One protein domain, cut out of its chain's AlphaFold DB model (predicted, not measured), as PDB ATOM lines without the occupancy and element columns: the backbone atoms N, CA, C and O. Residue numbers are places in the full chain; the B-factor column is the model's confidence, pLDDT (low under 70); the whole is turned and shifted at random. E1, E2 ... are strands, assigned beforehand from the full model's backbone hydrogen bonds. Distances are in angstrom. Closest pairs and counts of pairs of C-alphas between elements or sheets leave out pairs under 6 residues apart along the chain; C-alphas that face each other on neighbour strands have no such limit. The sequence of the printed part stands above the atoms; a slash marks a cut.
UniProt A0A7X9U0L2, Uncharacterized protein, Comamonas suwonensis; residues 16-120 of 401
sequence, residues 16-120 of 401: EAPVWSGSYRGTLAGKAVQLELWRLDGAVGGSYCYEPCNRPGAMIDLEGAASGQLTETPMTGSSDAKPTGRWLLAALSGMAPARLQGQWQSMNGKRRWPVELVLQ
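This is residues 16 to 120 of the 401 residues of an uncharacterized protein of Comamonas suwonensis (UniProt A0A7X9U0L2). The domain is a closed barrel of eight antiparallel strands, E1 to E8, that follow one another round the ring in chain order, with E8 meeting E1 to shut it. E1, the longest strand, bends by 74 degrees and has E8 beside its residues 23 to 28 alone, while the loop round Ser 79, between E5 and E6, sticks out from the barrel. The printed part has 105 residues, no named helix and eight named strands, in the order E1 E2 E3 E4 E5 E6 E7 E8; the class is all strand. The whole is compact, with a radius of gyration of the C-alphas of 13.1 A and spans of 36 by 29 by 29 A.

The barrel is a meander, each strand the antiparallel neighbour of the one before. E1, residues 16 to 28, bends by 74 degrees at residue 25. It forms a hairpin with E2, residues 31 to 40, at 177 degrees between directions; N 22 and O 37 are 2.8 A apart. E3, residues 43 to 50, is on the other side of E2, with N 36 and O 47 at 2.8 A. E4, residues 59 to 65, follows at 154 degrees to E3, with N 62 and O 46 at 2.8 A. E5, residues 69 to 74, is the antiparallel neighbour of E4 and forms a hairpin with it, with N 71 and O 63 at 2.7 A. E6, residues 85 to 89, pairs with E5 through N 87 and O 70, 2.8 A apart. E7, residues 99 to 106, stands at 149 degrees to E6, with N 88 and O 103 at 2.8 A. E8, residues 112 to 119, forms a hairpin with E7, with N 104 and O 113 at 2.8 A. E8 and E1 close the ring at 114 degrees, with N 118 and O 25 at 2.8 A and N 25 and O 118 at 3.0 A. Among the pairs that are apart are E1 and E5, E2 and E6, E3 and E7, and E4 and E8.

E1 runs 33.9 A from C-alpha 16 at (124.781, 113.195, 190.141) to C-alpha 28 at (127.358, 130.716, 161.260). E2 is 28.8 A long, E3 23.9 A, E4 19.7 A, E5 17.0 A, E6 12.8 A, E7 21.7 A and E8 22.1 A. E8 ends with C-alpha 119 at (134.234, 129.688, 174.234).

The C-alphas farthest apart, those of Glu 16 and Lys 110, are 39.5 A apart. The printed part has no cut and no long link; the link from E5 to E6, with 10 residues, is short. The mean pLDDT of the printed part is 91.9, and residues 76 to 80, in that link, are under 70.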
ATOM      1  N   GLU A  16     123.671 112.287 190.416       96.81
ATOM      2  CA  GLU A  16     124.781 113.195 190.141       96.81
ATOM      3  C   GLU A  16     124.732 113.684 188.685       96.81
ATOM      4  O   GLU A  16     124.878 112.902 187.745       96.81
ATOM      5  N   ALA A  17     124.560 114.992 188.500       96.75
ATOM      6  CA  ALA A  17     124.297 115.624 187.210       96.75
ATOM      7  C   ALA A  17     125.380 116.645 186.830       96.75
ATOM      8  O   ALA A  17     125.550 117.625 187.555       96.75
ATOM      9  N   PRO A  18     126.077 116.505 185.686       97.06
ATOM     10  CA  PRO A  18     126.974 117.549 185.195       97.06
ATOM     11  C   PRO A  18     126.247 118.870 184.943       97.06
ATOM     12  O   PRO A  18     125.131 118.872 184.417       97.06
ATOM     13  N   VAL A  19     126.904 119.984 185.268       97.62
ATOM     14  CA  VAL A  19     126.348 121.327 185.085       97.62
ATOM     15  C   VAL A  19     127.400 122.312 184.589       97.62
ATOM     16  O   VAL A  19     128.532 122.319 185.074       97.62
ATOM     17  N   TRP A  20     127.030 123.152 183.624       95.94
ATOM     18  CA  TRP A  20     127.843 124.283 183.183       95.94
ATOM     19  C   TRP A  20     127.041 125.250 182.314       95.94
ATOM     20  O   TRP A  20     126.054 124.875 181.685       95.94
ATOM     21  N   SER A  21     127.541 126.476 182.208       94.75
ATOM     22  CA  SER A  21     127.143 127.466 181.210       94.75
ATOM     23  C   SER A  21     128.375 127.990 180.470       94.75
ATOM     24  O   SER A  21     129.507 127.854 180.941       94.75
ATOM     25  N   GLY A  22     128.178 128.532 179.270       93.81
ATOM     26  CA  GLY A  22     129.255 129.088 178.464       93.81
ATOM     27  C   GLY A  22     128.756 130.062 177.404       93.81
ATOM     28  O   GLY A  22     127.760 129.800 176.728       93.81
ATOM     29  N   SER A  23     129.513 131.147 177.242       95.31
ATOM     30  CA  SER A  23     129.339 132.135 176.179       95.31
ATOM     31  C   SER A  23     130.295 131.829 175.036       95.31
ATOM     32  O   SER A  23     131.485 131.611 175.254       95.31
ATOM     33  N   TYR A  24     129.804 131.817 173.807       96.69
ATOM     34  CA  TYR A  24     130.559 131.450 172.619       96.69
ATOM     35  C   TYR A  24     130.437 132.530 171.551       96.69
ATOM     36  O   TYR A  24     129.376 133.128 171.367       96.69
ATOM     37  N   ARG A  25     131.510 132.730 170.783       97.44
ATOM     38  CA  ARG A  25     131.483 133.541 169.558       97.44
ATOM     39  C   ARG A  25     132.133 132.819 168.398       97.44
ATOM     40  O   ARG A  25     133.029 131.997 168.576       97.44
ATOM     41  N   GLY A  26     131.695 133.152 167.198       96.25
ATOM     42  CA  GLY A  26     132.257 132.620 165.967       96.25
ATOM     43  C   GLY A  26     131.389 132.993 164.784       96.25
ATOM     44  O   GLY A  26     130.779 134.064 164.774       96.25
ATOM     45  N   THR A  27     131.321 132.113 163.788       93.62
ATOM     46  CA  THR A  27     130.521 132.363 162.587       93.62
ATOM     47  C   THR A  27     129.545 131.242 162.290       93.62
ATOM     48  O   THR A  27     129.894 130.068 162.386       93.62
ATOM     49  N   LEU A  28     128.353 131.615 161.831       94.31
ATOM     50  CA  LEU A  28     127.358 130.716 161.260       94.31
ATOM     51  C   LEU A  28     126.863 131.312 159.941       94.31
ATOM     52  O   LEU A  28     126.539 132.496 159.869       94.31
ATOM     53  N   ALA A  29     126.839 130.506 158.876       92.12
ATOM     54  CA  ALA A  29     126.440 130.955 157.536       92.12
ATOM     55  C   ALA A  29     127.186 132.225 157.052       92.12
ATOM     56  O   ALA A  29     126.613 133.074 156.369       92.12
ATOM     57  N   GLY A  30     128.463 132.372 157.430       90.56
ATOM     58  CA  GLY A  30     129.298 133.525 157.074       90.56
ATOM     59  C   GLY A  30     129.009 134.811 157.859       90.56
ATOM     60  O   GLY A  30     129.532 135.862 157.497       90.56
ATOM     61  N   LYS A  31     128.191 134.758 158.916       94.44
ATOM     62  CA  LYS A  31     127.886 135.901 159.786       94.44
ATOM     63  C   LYS A  31     128.391 135.656 161.199       94.44
ATOM     64  O   LYS A  31     128.339 134.525 161.674       94.44
ATOM     65  N   ALA A  32     128.843 136.719 161.859       95.69
ATOM     66  CA  ALA A  32     129.230 136.666 163.262       95.69
ATOM     67  C   ALA A  32     128.013 136.350 164.144       95.69
ATOM     68  O   ALA A  32     126.927 136.903 163.935       95.69
ATOM     69  N   VAL A  33     128.204 135.449 165.104       96.25
ATOM     70  CA  VAL A  33     127.184 135.058 166.079       96.25
ATOM     71  C   VAL A  33     127.748 135.068 167.493       96.25
ATOM     72  O   VAL A  33     128.907 134.700 167.706       96.25
ATOM     73  N   GLN A  34     126.894 135.438 168.444       96.38
ATOM     74  CA  GLN A  34     127.100 135.217 169.872       96.38
ATOM     75  C   GLN A  34     126.058 134.206 170.360       96.38
ATOM     76  O   GLN A  34     124.890 134.297 169.983       96.38
ATOM     77  N   LEU A  35     126.495 133.239 171.163       96.25
ATOM     78  CA  LEU A  35     125.698 132.129 171.681       96.25
ATOM     79  C   LEU A  35     125.920 132.008 173.190       96.25
ATOM     80  O   LEU A  35     127.060 131.881 173.620       96.25
ATOM     81  N   GLU A  36     124.844 131.948 173.961       96.00
ATOM     82  CA  GLU A  36     124.857 131.508 175.355       96.00
ATOM     83  C   GLU A  36     124.259 130.104 175.423       96.00
ATOM     84  O   GLU A  36     123.158 129.874 174.918       96.00
ATOM     85  N   LEU A  37     124.973 129.156 176.026       96.06
ATOM     86  CA  LEU A  37     124.541 127.765 176.144       96.06
ATOM     87  C   LEU A  37     124.755 127.274 177.573       96.06
ATOM     88  O   LEU A  37     125.764 127.591 178.200       96.06
ATOM     89  N   TRP A  38     123.839 126.459 178.072       95.75
ATOM     90  CA  TRP A  38     123.946 125.816 179.375       95.75
ATOM     91  C   TRP A  38     123.515 124.361 179.287       95.75
ATOM     92  O   TRP A  38     122.785 123.944 178.382       95.75
ATOM     93  N   ARG A  39     123.977 123.588 180.262       96.19
ATOM     94  CA  ARG A  39     123.667 122.181 180.417       96.19
ATOM     95  C   ARG A  39     123.366 121.885 181.876       96.19
ATOM     96  O   ARG A  39     124.150 122.250 182.748       96.19
ATOM     97  N   LEU A  40     122.299 121.128 182.101       96.62
ATOM     98  CA  LEU A  40     122.043 120.421 183.349       96.62
ATOM     99  C   LEU A  40     121.695 118.971 183.021       96.62
ATOM    100  O   LEU A  40     120.660 118.693 182.419       96.62
ATOM    101  N   ASP A  41     122.576 118.053 183.409       95.94
ATOM    102  CA  ASP A  41     122.444 116.623 183.132       95.94
ATOM    103  C   ASP A  41     122.255 116.319 181.629       95.94
ATOM    104  O   ASP A  41     123.179 116.517 180.831       95.94
ATOM    105  N   GLY A  42     121.084 115.828 181.219       95.19
ATOM    106  CA  GLY A  42     120.719 115.581 179.829       95.19
ATOM    107  C   GLY A  42     120.151 116.806 179.116       95.19
ATOM    108  O   GLY A  42     120.244 116.866 177.888       95.19
ATOM    109  N   ALA A  43     119.611 117.783 179.850       95.25
ATOM    110  CA  ALA A  43     119.014 118.986 179.285       95.25
ATOM    111  C   ALA A  43     120.080 119.988 178.837       95.25
ATOM    112  O   ALA A  43     121.029 120.287 179.565       95.25
ATOM    113  N   VAL A  44     119.899 120.526 177.632       96.44
ATOM    114  CA  VAL A  44     120.736 121.590 177.080       96.44
ATOM    115  C   VAL A  44     119.828 122.664 176.521       96.44
ATOM    116  O   VAL A  44     118.958 122.369 175.703       96.44
ATOM    117  N   GLY A  45     120.050 123.901 176.939       94.75
ATOM    118  CA  GLY A  45     119.328 125.048 176.417       94.75
ATOM    119  C   GLY A  45     120.263 126.220 176.164       94.75
ATOM    120  O   GLY A  45     121.453 126.179 176.481       94.75
ATOM    121  N   GLY A  46     119.718 127.291 175.609       94.81
ATOM    122  CA  GLY A  46     120.479 128.499 175.355       94.81
ATOM    123  C   GLY A  46     119.783 129.413 174.371       94.81
ATOM    124  O   GLY A  46     118.641 129.186 173.986       94.81
ATOM    125  N   SER A  47     120.495 130.441 173.941       95.31
ATOM    126  CA  SER A  47     120.031 131.321 172.879       95.31
ATOM    127  C   SER A  47     121.213 131.914 172.128       95.31
ATOM    128  O   SER A  47     122.310 132.056 172.670       95.31
ATOM    129  N   TYR A  48     121.004 132.256 170.864       95.75
ATOM    130  CA  TYR A  48     122.021 132.918 170.058       95.75
ATOM    131  C   TYR A  48     121.434 134.051 169.229       95.75
ATOM    132  O   TYR A  48     120.228 134.143 169.013       95.75
ATOM    133  N   CYS A  49     122.313 134.913 168.741       95.00
ATOM    134  CA  CYS A  49     121.979 136.048 167.898       95.00
ATOM    135  C   CYS A  49     123.040 136.234 166.820       95.00
ATOM    136  O   CYS A  49     124.225 135.956 167.018       95.00
ATOM    137  N   TYR A  50     122.612 136.759 165.674       94.00
ATOM    138  CA  TYR A  50     123.529 137.313 164.684       94.00
ATOM    139  C   TYR A  50     123.920 138.722 165.115       94.00
ATOM    140  O   TYR A  50     123.050 139.562 165.346       94.00
ATOM    141  N   GLU A  51     125.219 138.989 165.217       93.12
ATOM    142  CA  GLU A  51     125.692 140.275 165.718       93.12
ATOM    143  C   GLU A  51     125.320 141.435 164.763       93.12
ATOM    144  O   GLU A  51     125.375 141.280 163.535       93.12
ATOM    145  N   PRO A  52     124.957 142.620 165.298       91.69
ATOM    146  CA  PRO A  52     124.851 142.954 166.722       91.69
ATOM    147  C   PRO A  52     123.538 142.455 167.359       91.69
ATOM    148  O   PRO A  52     122.456 142.603 166.793       91.69
ATOM    149  N   CYS A  53     123.636 141.930 168.581       87.75
ATOM    150  CA  CYS A  53     122.534 141.276 169.303       87.75
ATOM    151  C   CYS A  53     121.520 142.229 169.953       87.75
ATOM    152  O   CYS A  53     120.557 141.797 170.571       87.75
ATOM    153  N   ASN A  54     121.716 143.538 169.818       85.44
ATOM    154  CA  ASN A  54     120.913 144.570 170.476       85.44
ATOM    155  C   ASN A  54     119.609 144.923 169.737       85.44
ATOM    156  O   ASN A  54     118.979 145.931 170.056       85.44
ATOM    157  N   ARG A  55     119.207 144.145 168.725       81.19
ATOM    158  CA  ARG A  55     117.979 144.401 167.962       81.19
ATOM    159  C   ARG A  55     116.800 143.634 168.579       81.19
ATOM    160  O   ARG A  55     116.965 142.462 168.918       81.19
ATOM    161  N   PRO A  56     115.602 144.239 168.683       76.44
ATOM    162  CA  PRO A  56     114.403 143.517 169.103       76.44
ATOM    163  C   PRO A  56     114.168 142.272 168.235       76.44
ATOM    164  O   PRO A  56     114.247 142.353 167.009       76.44
ATOM    165  N   GLY A  57     113.907 141.123 168.866       76.62
ATOM    166  CA  GLY A  57     113.689 139.848 168.169       76.62
ATOM    167  C   GLY A  57     114.935 139.242 167.506       76.62
ATOM    168  O   GLY A  57     114.800 138.361 166.663       76.62
ATOM    169  N   ALA A  58     116.145 139.711 167.840       82.75
ATOM    170  CA  ALA A  58     117.392 139.151 167.301       82.75
ATOM    171  C   ALA A  58     117.779 137.792 167.895       82.75
ATOM    172  O   ALA A  58     118.636 137.110 167.330       82.75
ATOM    173  N   MET A  59     117.195 137.443 169.039       91.06
ATOM    174  CA  MET A  59     117.514 136.226 169.769       91.06
ATOM    175  C   MET A  59     116.745 135.031 169.197       91.06
ATOM    176  O   MET A  59     115.586 135.134 168.787       91.06
ATOM    177  N   ILE A  60     117.423 133.895 169.147       93.56
ATOM    178  CA  ILE A  60     116.911 132.619 168.662       93.56
ATOM    179  C   ILE A  60     117.177 131.605 169.770       93.56
ATOM    180  O   ILE A  60     118.328 131.435 170.176       93.56
ATOM    181  N   ASP A  61     116.123 130.950 170.245       93.88
ATOM    182  CA  ASP A  61     116.215 129.941 171.294       93.88
ATOM    183  C   ASP A  61     116.841 128.663 170.755       93.88
ATOM    184  O   ASP A  61     116.633 128.283 169.597       93.88
ATOM    185  N   LEU A  62     117.596 127.992 171.619       95.06
ATOM    186  CA  LEU A  62     118.160 126.676 171.381       95.06
ATOM    187  C   LEU A  62     117.731 125.724 172.480       95.06
ATOM    188  O   LEU A  62     117.923 125.989 173.664       95.06
ATOM    189  N   GLU A  63     117.227 124.574 172.060       94.81
ATOM    190  CA  GLU A  63     116.738 123.533 172.952       94.81
ATOM    191  C   GLU A  63     117.201 122.162 172.476       94.81
ATOM    192  O   GLU A  63     117.090 121.830 171.294       94.81
ATOM    193  N   GLY A  64     117.701 121.327 173.379       93.94
ATOM    194  CA  GLY A  64     118.104 119.982 173.006       93.94
ATOM    195  C   GLY A  64     118.692 119.161 174.137       93.94
ATOM    196  O   GLY A  64     118.290 119.273 175.296       93.94
ATOM    197  N   ALA A  65     119.617 118.282 173.760       93.56
ATOM    198  CA  ALA A  65     120.165 117.274 174.652       93.56
ATOM    199  C   ALA A  65     121.697 117.245 174.651       93.56
ATOM    200  O   ALA A  65     122.356 117.630 173.680       93.56
ATOM    201  N   ALA A  66     122.265 116.671 175.713       93.44
ATOM    202  CA  ALA A  66     123.707 116.470 175.874       93.44
ATOM    203  C   ALA A  66     124.357 115.624 174.757       93.44
ATOM    204  O   ALA A  66     125.575 115.623 174.602       93.44
ATOM    205  N   SER A  67     123.562 114.940 173.927       93.38
ATOM    206  CA  SER A  67     124.038 114.264 172.713       93.38
ATOM    207  C   SER A  67     124.578 115.219 171.640       93.38
ATOM    208  O   SER A  67     125.200 114.750 170.689       93.38
ATOM    209  N   GLY A  68     124.352 116.531 171.778       92.44
ATOM    210  CA  GLY A  68     124.778 117.556 170.821       92.44
ATOM    211  C   GLY A  68     123.722 117.892 169.764       92.44
ATOM    212  O   GLY A  68     123.989 118.691 168.869       92.44
ATOM    213  N   GLN A  69     122.522 117.313 169.849       95.06
ATOM    214  CA  GLN A  69     121.405 117.665 168.972       95.06
ATOM    215  C   GLN A  69     120.566 118.773 169.606       95.06
ATOM    216  O   GLN A  69     119.919 118.534 170.626       95.06
ATOM    217  N   LEU A  70     120.562 119.954 168.984       96.19
ATOM    218  CA  LEU A  70     119.742 121.097 169.394       96.19
ATOM    219  C   LEU A  70     118.803 121.517 168.262       96.19
ATOM    220  O   LEU A  70     119.115 121.373 167.079       96.19
ATOM    221  N   THR A  71     117.656 122.060 168.625       95.38
ATOM    222  CA  THR A  71     116.665 122.650 167.730       95.38
ATOM    223  C   THR A  71     116.645 124.147 167.968       95.38
ATOM    224  O   THR A  71     116.671 124.576 169.117       95.38
ATOM    225  N   GLU A  72     116.607 124.930 166.890       94.19
ATOM    226  CA  GLU A  72     116.500 126.382 166.994       94.19
ATOM    227  C   GLU A  72     115.092 126.878 166.656       94.19
ATOM    228  O   GLU A  72     114.498 126.482 165.639       94.19
ATOM    229  N   THR A  73     114.606 127.809 167.470       90.94
ATOM    230  CA  THR A  73     113.280 128.408 167.331       90.94
ATOM    231  C   THR A  73     113.396 129.928 167.467       90.94
ATOM    232  O   THR A  73     113.967 130.413 168.442       90.94
ATOM    233  N   PRO A  74     112.906 130.722 166.498       84.62
ATOM    234  CA  PRO A  74     112.943 132.176 166.611       84.62
ATOM    235  C   PRO A  74     112.148 132.670 167.828       84.62
ATOM    236  O   PRO A  74     111.000 132.264 168.011       84.62
ATOM    237  N   MET A  75     112.710 133.602 168.604       80.31
ATOM    238  CA  MET A  75     111.993 134.229 169.717       80.31
ATOM    239  C   MET A  75     111.008 135.276 169.185       80.31
ATOM    240  O   MET A  75     111.297 136.471 169.148       80.31
ATOM    241  N   THR A  76     109.831 134.844 168.728       67.56
ATOM    242  CA  THR A  76     108.801 135.759 168.195       67.56
ATOM    243  C   THR A  76     107.798 136.227 169.248       67.56
ATOM    244  O   THR A  76     106.841 136.915 168.903       67.56
ATOM    245  N   GLY A  77     107.963 135.827 170.516       59.78
ATOM    246  CA  GLY A  77     106.995 136.092 171.591       59.78
ATOM    247  C   GLY A  77     105.652 135.364 171.421       59.78
ATOM    248  O   GLY A  77     104.713 135.628 172.163       59.78
ATOM    249  N   SER A  78     105.553 134.455 170.447       59.41
ATOM    250  CA  SER A  78     104.387 133.605 170.197       59.41
ATOM    251  C   SER A  78     104.734 132.171 170.578       59.41
ATOM    252  O   SER A  78     105.796 131.681 170.197       59.41
ATOM    253  N   SER A  79     103.821 131.491 171.274       59.34
ATOM    254  CA  SER A  79     103.931 130.066 171.620       59.34
ATOM    255  C   SER A  79     104.011 129.133 170.404       59.34
ATOM    256  O   SER A  79     104.339 127.963 170.561       59.34
ATOM    257  N   ASP A  80     103.730 129.642 169.198       67.19
ATOM    258  CA  ASP A  80     103.577 128.847 167.974       67.19
ATOM    259  C   ASP A  80     104.764 129.000 167.008       67.19
ATOM    260  O   ASP A  80     104.682 128.620 165.831       67.19
ATOM    261  N   ALA A  81     105.871 129.591 167.471       79.06
ATOM    262  CA  ALA A  81     107.073 129.750 166.666       79.06
ATOM    263  C   ALA A  81     107.564 128.379 166.174       79.06
ATOM    264  O   ALA A  81     107.877 127.475 166.948       79.06
ATOM    265  N   LYS A  82     107.616 128.203 164.850       86.69
ATOM    266  CA  LYS A  82     108.054 126.939 164.255       86.69
ATOM    267  C   LYS A  82     109.580 126.847 164.288       86.69
ATOM    268  O   LYS A  82     110.236 127.827 163.923       86.69
ATOM    269  N   PRO A  83     110.146 125.669 164.600       91.44
ATOM    270  CA  PRO A  83     111.573 125.429 164.458       91.44
ATOM    271  C   PRO A  83     112.077 125.771 163.055       91.44
ATOM    272  O   PRO A  83     111.400 125.498 162.057       91.44
ATOM    273  N   THR A  84     113.279 126.337 162.966       92.12
ATOM    274  CA  THR A  84     113.856 126.797 161.684       92.12
ATOM    275  C   THR A  84     115.133 126.063 161.281       92.12
ATOM    276  O   THR A  84     115.407 125.906 160.082       92.12
ATOM    277  N   GLY A  85     115.817 125.456 162.245       94.81
ATOM    278  CA  GLY A  85     117.052 124.720 162.032       94.81
ATOM    279  C   GLY A  85     117.380 123.758 163.168       94.81
ATOM    280  O   GLY A  85     116.727 123.723 164.212       94.81
ATOM    281  N   ARG A  86     118.401 122.943 162.925       96.75
ATOM    282  CA  ARG A  86     118.947 121.952 163.848       96.75
ATOM    283  C   ARG A  86     120.451 122.106 163.917       96.75
ATOM    284  O   ARG A  86     121.108 122.231 162.885       96.75
ATOM    285  N   TRP A  87     120.982 122.027 165.120       97.12
ATOM    286  CA  TRP A  87     122.404 121.988 165.392       97.12
ATOM    287  C   TRP A  87     122.783 120.542 165.693       97.12
ATOM    288  O   TRP A  87     122.178 119.892 166.542       97.12
ATOM    289  N   LEU A  88     123.759 120.032 164.954       96.50
ATOM    290  CA  LEU A  88     124.332 118.701 165.093       96.50
ATOM    291  C   LEU A  88     125.776 118.879 165.553       96.50
ATOM    292  O   LEU A  88     126.692 118.999 164.737       96.50
ATOM    293  N   LEU A  89     125.949 118.984 166.863       96.06
ATOM    294  CA  LEU A  89     127.224 119.197 167.532       96.06
ATOM    295  C   LEU A  89     127.815 117.870 168.007       96.06
ATOM    296  O   LEU A  89     127.131 116.848 168.078       96.06
ATOM    297  N   ALA A  90     129.098 117.894 168.362       93.44
ATOM    298  CA  ALA A  90     129.678 116.829 169.170       93.44
ATOM    299  C   ALA A  90     128.944 116.698 170.520       93.44
ATOM    300  O   ALA A  90     128.360 117.664 171.019       93.44
ATOM    301  N   ALA A  91     129.007 115.505 171.118       92.25
ATOM    302  CA  ALA A  91     128.427 115.262 172.433       92.25
ATOM    303  C   ALA A  91     128.996 116.242 173.467       92.25
ATOM    304  O   ALA A  91     130.209 116.435 173.579       92.25
ATOM    305  N   LEU A  92     128.094 116.851 174.224       93.81
ATOM    306  CA  LEU A  92     128.393 117.858 175.223       93.81
ATOM    307  C   LEU A  92     128.720 117.136 176.528       93.81
ATOM    308  O   LEU A  92     127.840 116.565 177.166       93.81
ATOM    309  N   SER A  93     130.002 117.104 176.892       87.00
ATOM    310  CA  SER A  93     130.503 116.413 178.083       87.00
ATOM    311  C   SER A  93     130.505 117.330 179.316       87.00
ATOM    312  O   SER A  93     129.902 118.403 179.301       87.00
ATOM    313  N   GLY A  94     131.041 116.846 180.440       84.81
ATOM    314  CA  GLY A  94     130.816 117.416 181.775       84.81
ATOM    315  C   GLY A  94     131.241 118.873 181.983       84.81
ATOM    316  O   GLY A  94     130.720 119.503 182.891       84.81
ATOM    317  N   MET A  95     132.112 119.430 181.138       92.56
ATOM    318  CA  MET A  95     132.479 120.853 181.148       92.56
ATOM    319  C   MET A  95     132.061 121.539 179.849       92.56
ATOM    320  O   MET A  95     131.944 120.887 178.807       92.56
ATOM    321  N   ALA A  96     131.923 122.865 179.902       93.44
ATOM    322  CA  ALA A  96     131.743 123.687 178.714       93.44
ATOM    323  C   ALA A  96     132.906 123.438 177.730       93.44
ATOM    324  O   ALA A  96     134.072 123.654 178.086       93.44
ATOM    325  N   PRO A  97     132.643 122.943 176.508       93.69
ATOM    326  CA  PRO A  97     133.704 122.666 175.550       93.69
ATOM    327  C   PRO A  97     134.392 123.962 175.110       93.69
ATOM    328  O   PRO A  97     133.741 124.955 174.826       93.69
ATOM    329  N   ALA A  98     135.717 123.954 174.953       93.38
ATOM    330  CA  ALA A  98     136.443 125.140 174.476       93.38
ATOM    331  C   ALA A  98     136.039 125.562 173.047       93.38
ATOM    332  O   ALA A  98     136.202 126.721 172.656       93.38
ATOM    333  N   ARG A  99     135.530 124.613 172.252       94.88
ATOM    334  CA  ARG A  99     135.007 124.841 170.905       94.88
ATOM    335  C   ARG A  99     133.723 124.053 170.698       94.88
ATOM    336  O   ARG A  99     133.696 122.852 170.957       94.88
ATOM    337  N   LEU A 100     132.705 124.705 170.151       95.38
ATOM    338  CA  LEU A 100     131.531 124.031 169.610       95.38
ATOM    339  C   LEU A 100     131.759 123.809 168.122       95.38
ATOM    340  O   LEU A 100     131.875 124.762 167.349       95.38
ATOM    341  N   GLN A 101     131.857 122.536 167.747       93.56
ATOM    342  CA  GLN A 101     132.061 122.097 166.374       93.56
ATOM    343  C   GLN A 101     130.919 121.190 165.942       93.56
ATOM    344  O   GLN A 101     130.456 120.341 166.710       93.56
ATOM    345  N   GLY A 102     130.480 121.362 164.702       95.12
ATOM    346  CA  GLY A 102     129.414 120.550 164.143       95.12
ATOM    347  C   GLY A 102     128.828 121.143 162.877       95.12
ATOM    348  O   GLY A 102     129.501 121.841 162.115       95.12
ATOM    349  N   GLN A 103     127.555 120.852 162.647       96.81
ATOM    350  CA  GLN A 103     126.816 121.363 161.503       96.81
ATOM    351  C   GLN A 103     125.468 121.911 161.929       96.81
ATOM    352  O   GLN A 103     124.721 121.278 162.666       96.81
ATOM    353  N   TRP A 104     125.130 123.065 161.384       97.25
ATOM    354  CA  TRP A 104     123.766 123.543 161.339       97.25
ATOM    355  C   TRP A 104     123.078 122.973 160.100       97.25
ATOM    356  O   TRP A 104     123.694 122.870 159.034       97.25
ATOM    357  N   GLN A 105     121.795 122.647 160.208       97.38
ATOM    358  CA  GLN A 105     120.965 122.172 159.110       97.38
ATOM    359  C   GLN A 105     119.565 122.793 159.162       97.38
ATOM    360  O   GLN A 105     118.927 122.805 160.209       97.38
ATOM    361  N   SER A 106     119.034 123.239 158.019       95.31
ATOM    362  CA  SER A 106     117.657 123.745 157.946       95.31
ATOM    363  C   SER A 106     116.655 122.629 158.223       95.31
ATOM    364  O   SER A 106     116.925 121.476 157.902       95.31
ATOM    365  N   MET A 107     115.450 122.945 158.708       93.44
ATOM    366  CA  MET A 107     114.456 121.893 159.013       93.44
ATOM    367  C   MET A 107     114.117 120.971 157.830       93.44
ATOM    368  O   MET A 107     113.785 119.807 158.024       93.44
ATOM    369  N   ASN A 108     114.229 121.466 156.595       91.94
ATOM    370  CA  ASN A 108     114.032 120.678 155.371       91.94
ATOM    371  C   ASN A 108     115.312 119.995 154.840       91.94
ATOM    372  O   ASN A 108     115.297 119.446 153.741       91.94
ATOM    373  N   GLY A 109     116.437 120.104 155.546       91.44
ATOM    374  CA  GLY A 109     117.726 119.506 155.195       91.44
ATOM    375  C   GLY A 109     118.488 120.153 154.032       91.44
ATOM    376  O   GLY A 109     119.622 119.746 153.765       91.44
ATOM    377  N   LYS A 110     117.897 121.138 153.336       94.19
ATOM    378  CA  LYS A 110     118.437 121.715 152.088       94.19
ATOM    379  C   LYS A 110     119.649 122.616 152.295       94.19
ATOM    380  O   LYS A 110     120.475 122.731 151.394       94.19
ATOM    381  N   ARG A 111     119.738 123.297 153.437       95.81
ATOM    382  CA  ARG A 111     120.858 124.179 153.776       95.81
ATOM    383  C   ARG A 111     121.635 123.569 154.923       95.81
ATOM    384  O   ARG A 111     121.037 123.050 155.863       95.81
ATOM    385  N   ARG A 112     122.959 123.635 154.820       96.75
ATOM    386  CA  ARG A 112     123.884 123.170 155.847       96.75
ATOM    387  C   ARG A 112     125.042 124.140 155.946       96.75
ATOM    388  O   ARG A 112     125.559 124.564 154.913       96.75
ATOM    389  N   TRP A 113     125.445 124.455 157.167       96.75
ATOM    390  CA  TRP A 113     126.594 125.314 157.429       96.75
ATOM    391  C   TRP A 113     127.446 124.706 158.536       96.75
ATOM    392  O   TRP A 113     126.887 124.124 159.466       96.75
ATOM    393  N   PRO A 114     128.781 124.809 158.452       96.12
ATOM    394  CA  PRO A 114     129.629 124.436 159.572       96.12
ATOM    395  C   PRO A 114     129.328 125.341 160.769       96.12
ATOM    396  O   PRO A 114     129.064 126.535 160.608       96.12
ATOM    397  N   VAL A 115     129.362 124.748 161.958       95.69
ATOM    398  CA  VAL A 115     129.353 125.467 163.231       95.69
ATOM    399  C   VAL A 115     130.766 125.412 163.776       95.69
ATOM    400  O   VAL A 115     131.282 124.325 164.028       95.69
ATOM    401  N   GLU A 116     131.371 126.581 163.957       93.62
ATOM    402  CA  GLU A 116     132.677 126.735 164.590       93.62
ATOM    403  C   GLU A 116     132.628 127.939 165.525       93.62
ATOM    404  O   GLU A 116     132.784 129.087 165.104       93.62
ATOM    405  N   LEU A 117     132.361 127.667 166.802       96.81
ATOM    406  CA  LEU A 117     132.296 128.686 167.843       96.81
ATOM    407  C   LEU A 117     133.346 128.406 168.913       96.81
ATOM    408  O   LEU A 117     133.637 127.252 169.230       96.81
ATOM    409  N   VAL A 118     133.905 129.469 169.477       96.94
ATOM    410  CA  VAL A 118     134.943 129.420 170.507       96.94
ATOM    411  C   VAL A 118     134.376 129.984 171.798       96.94
ATOM    412  O   VAL A 118     133.769 131.061 171.794       96.94
ATOM    413  N   LEU A 119     134.587 129.248 172.891       94.88
ATOM    414  CA  LEU A 119     134.234 129.688 174.234       94.88
ATOM    415  C   LEU A 119     134.948 131.012 174.522       94.88
ATOM    416  O   LEU A 119     136.162 131.130 174.340       94.88
ATOM    417  N   GLN A 120     134.189 132.022 174.924       93.38
ATOM    418  CA  GLN A 120     134.745 133.298 175.332       93.38
ATOM    419  C   GLN A 120     135.495 133.121 176.651       93.38
ATOM    420  O   GLN A 120     135.016 132.409 177.538       93.38
TER     421      GLN A 120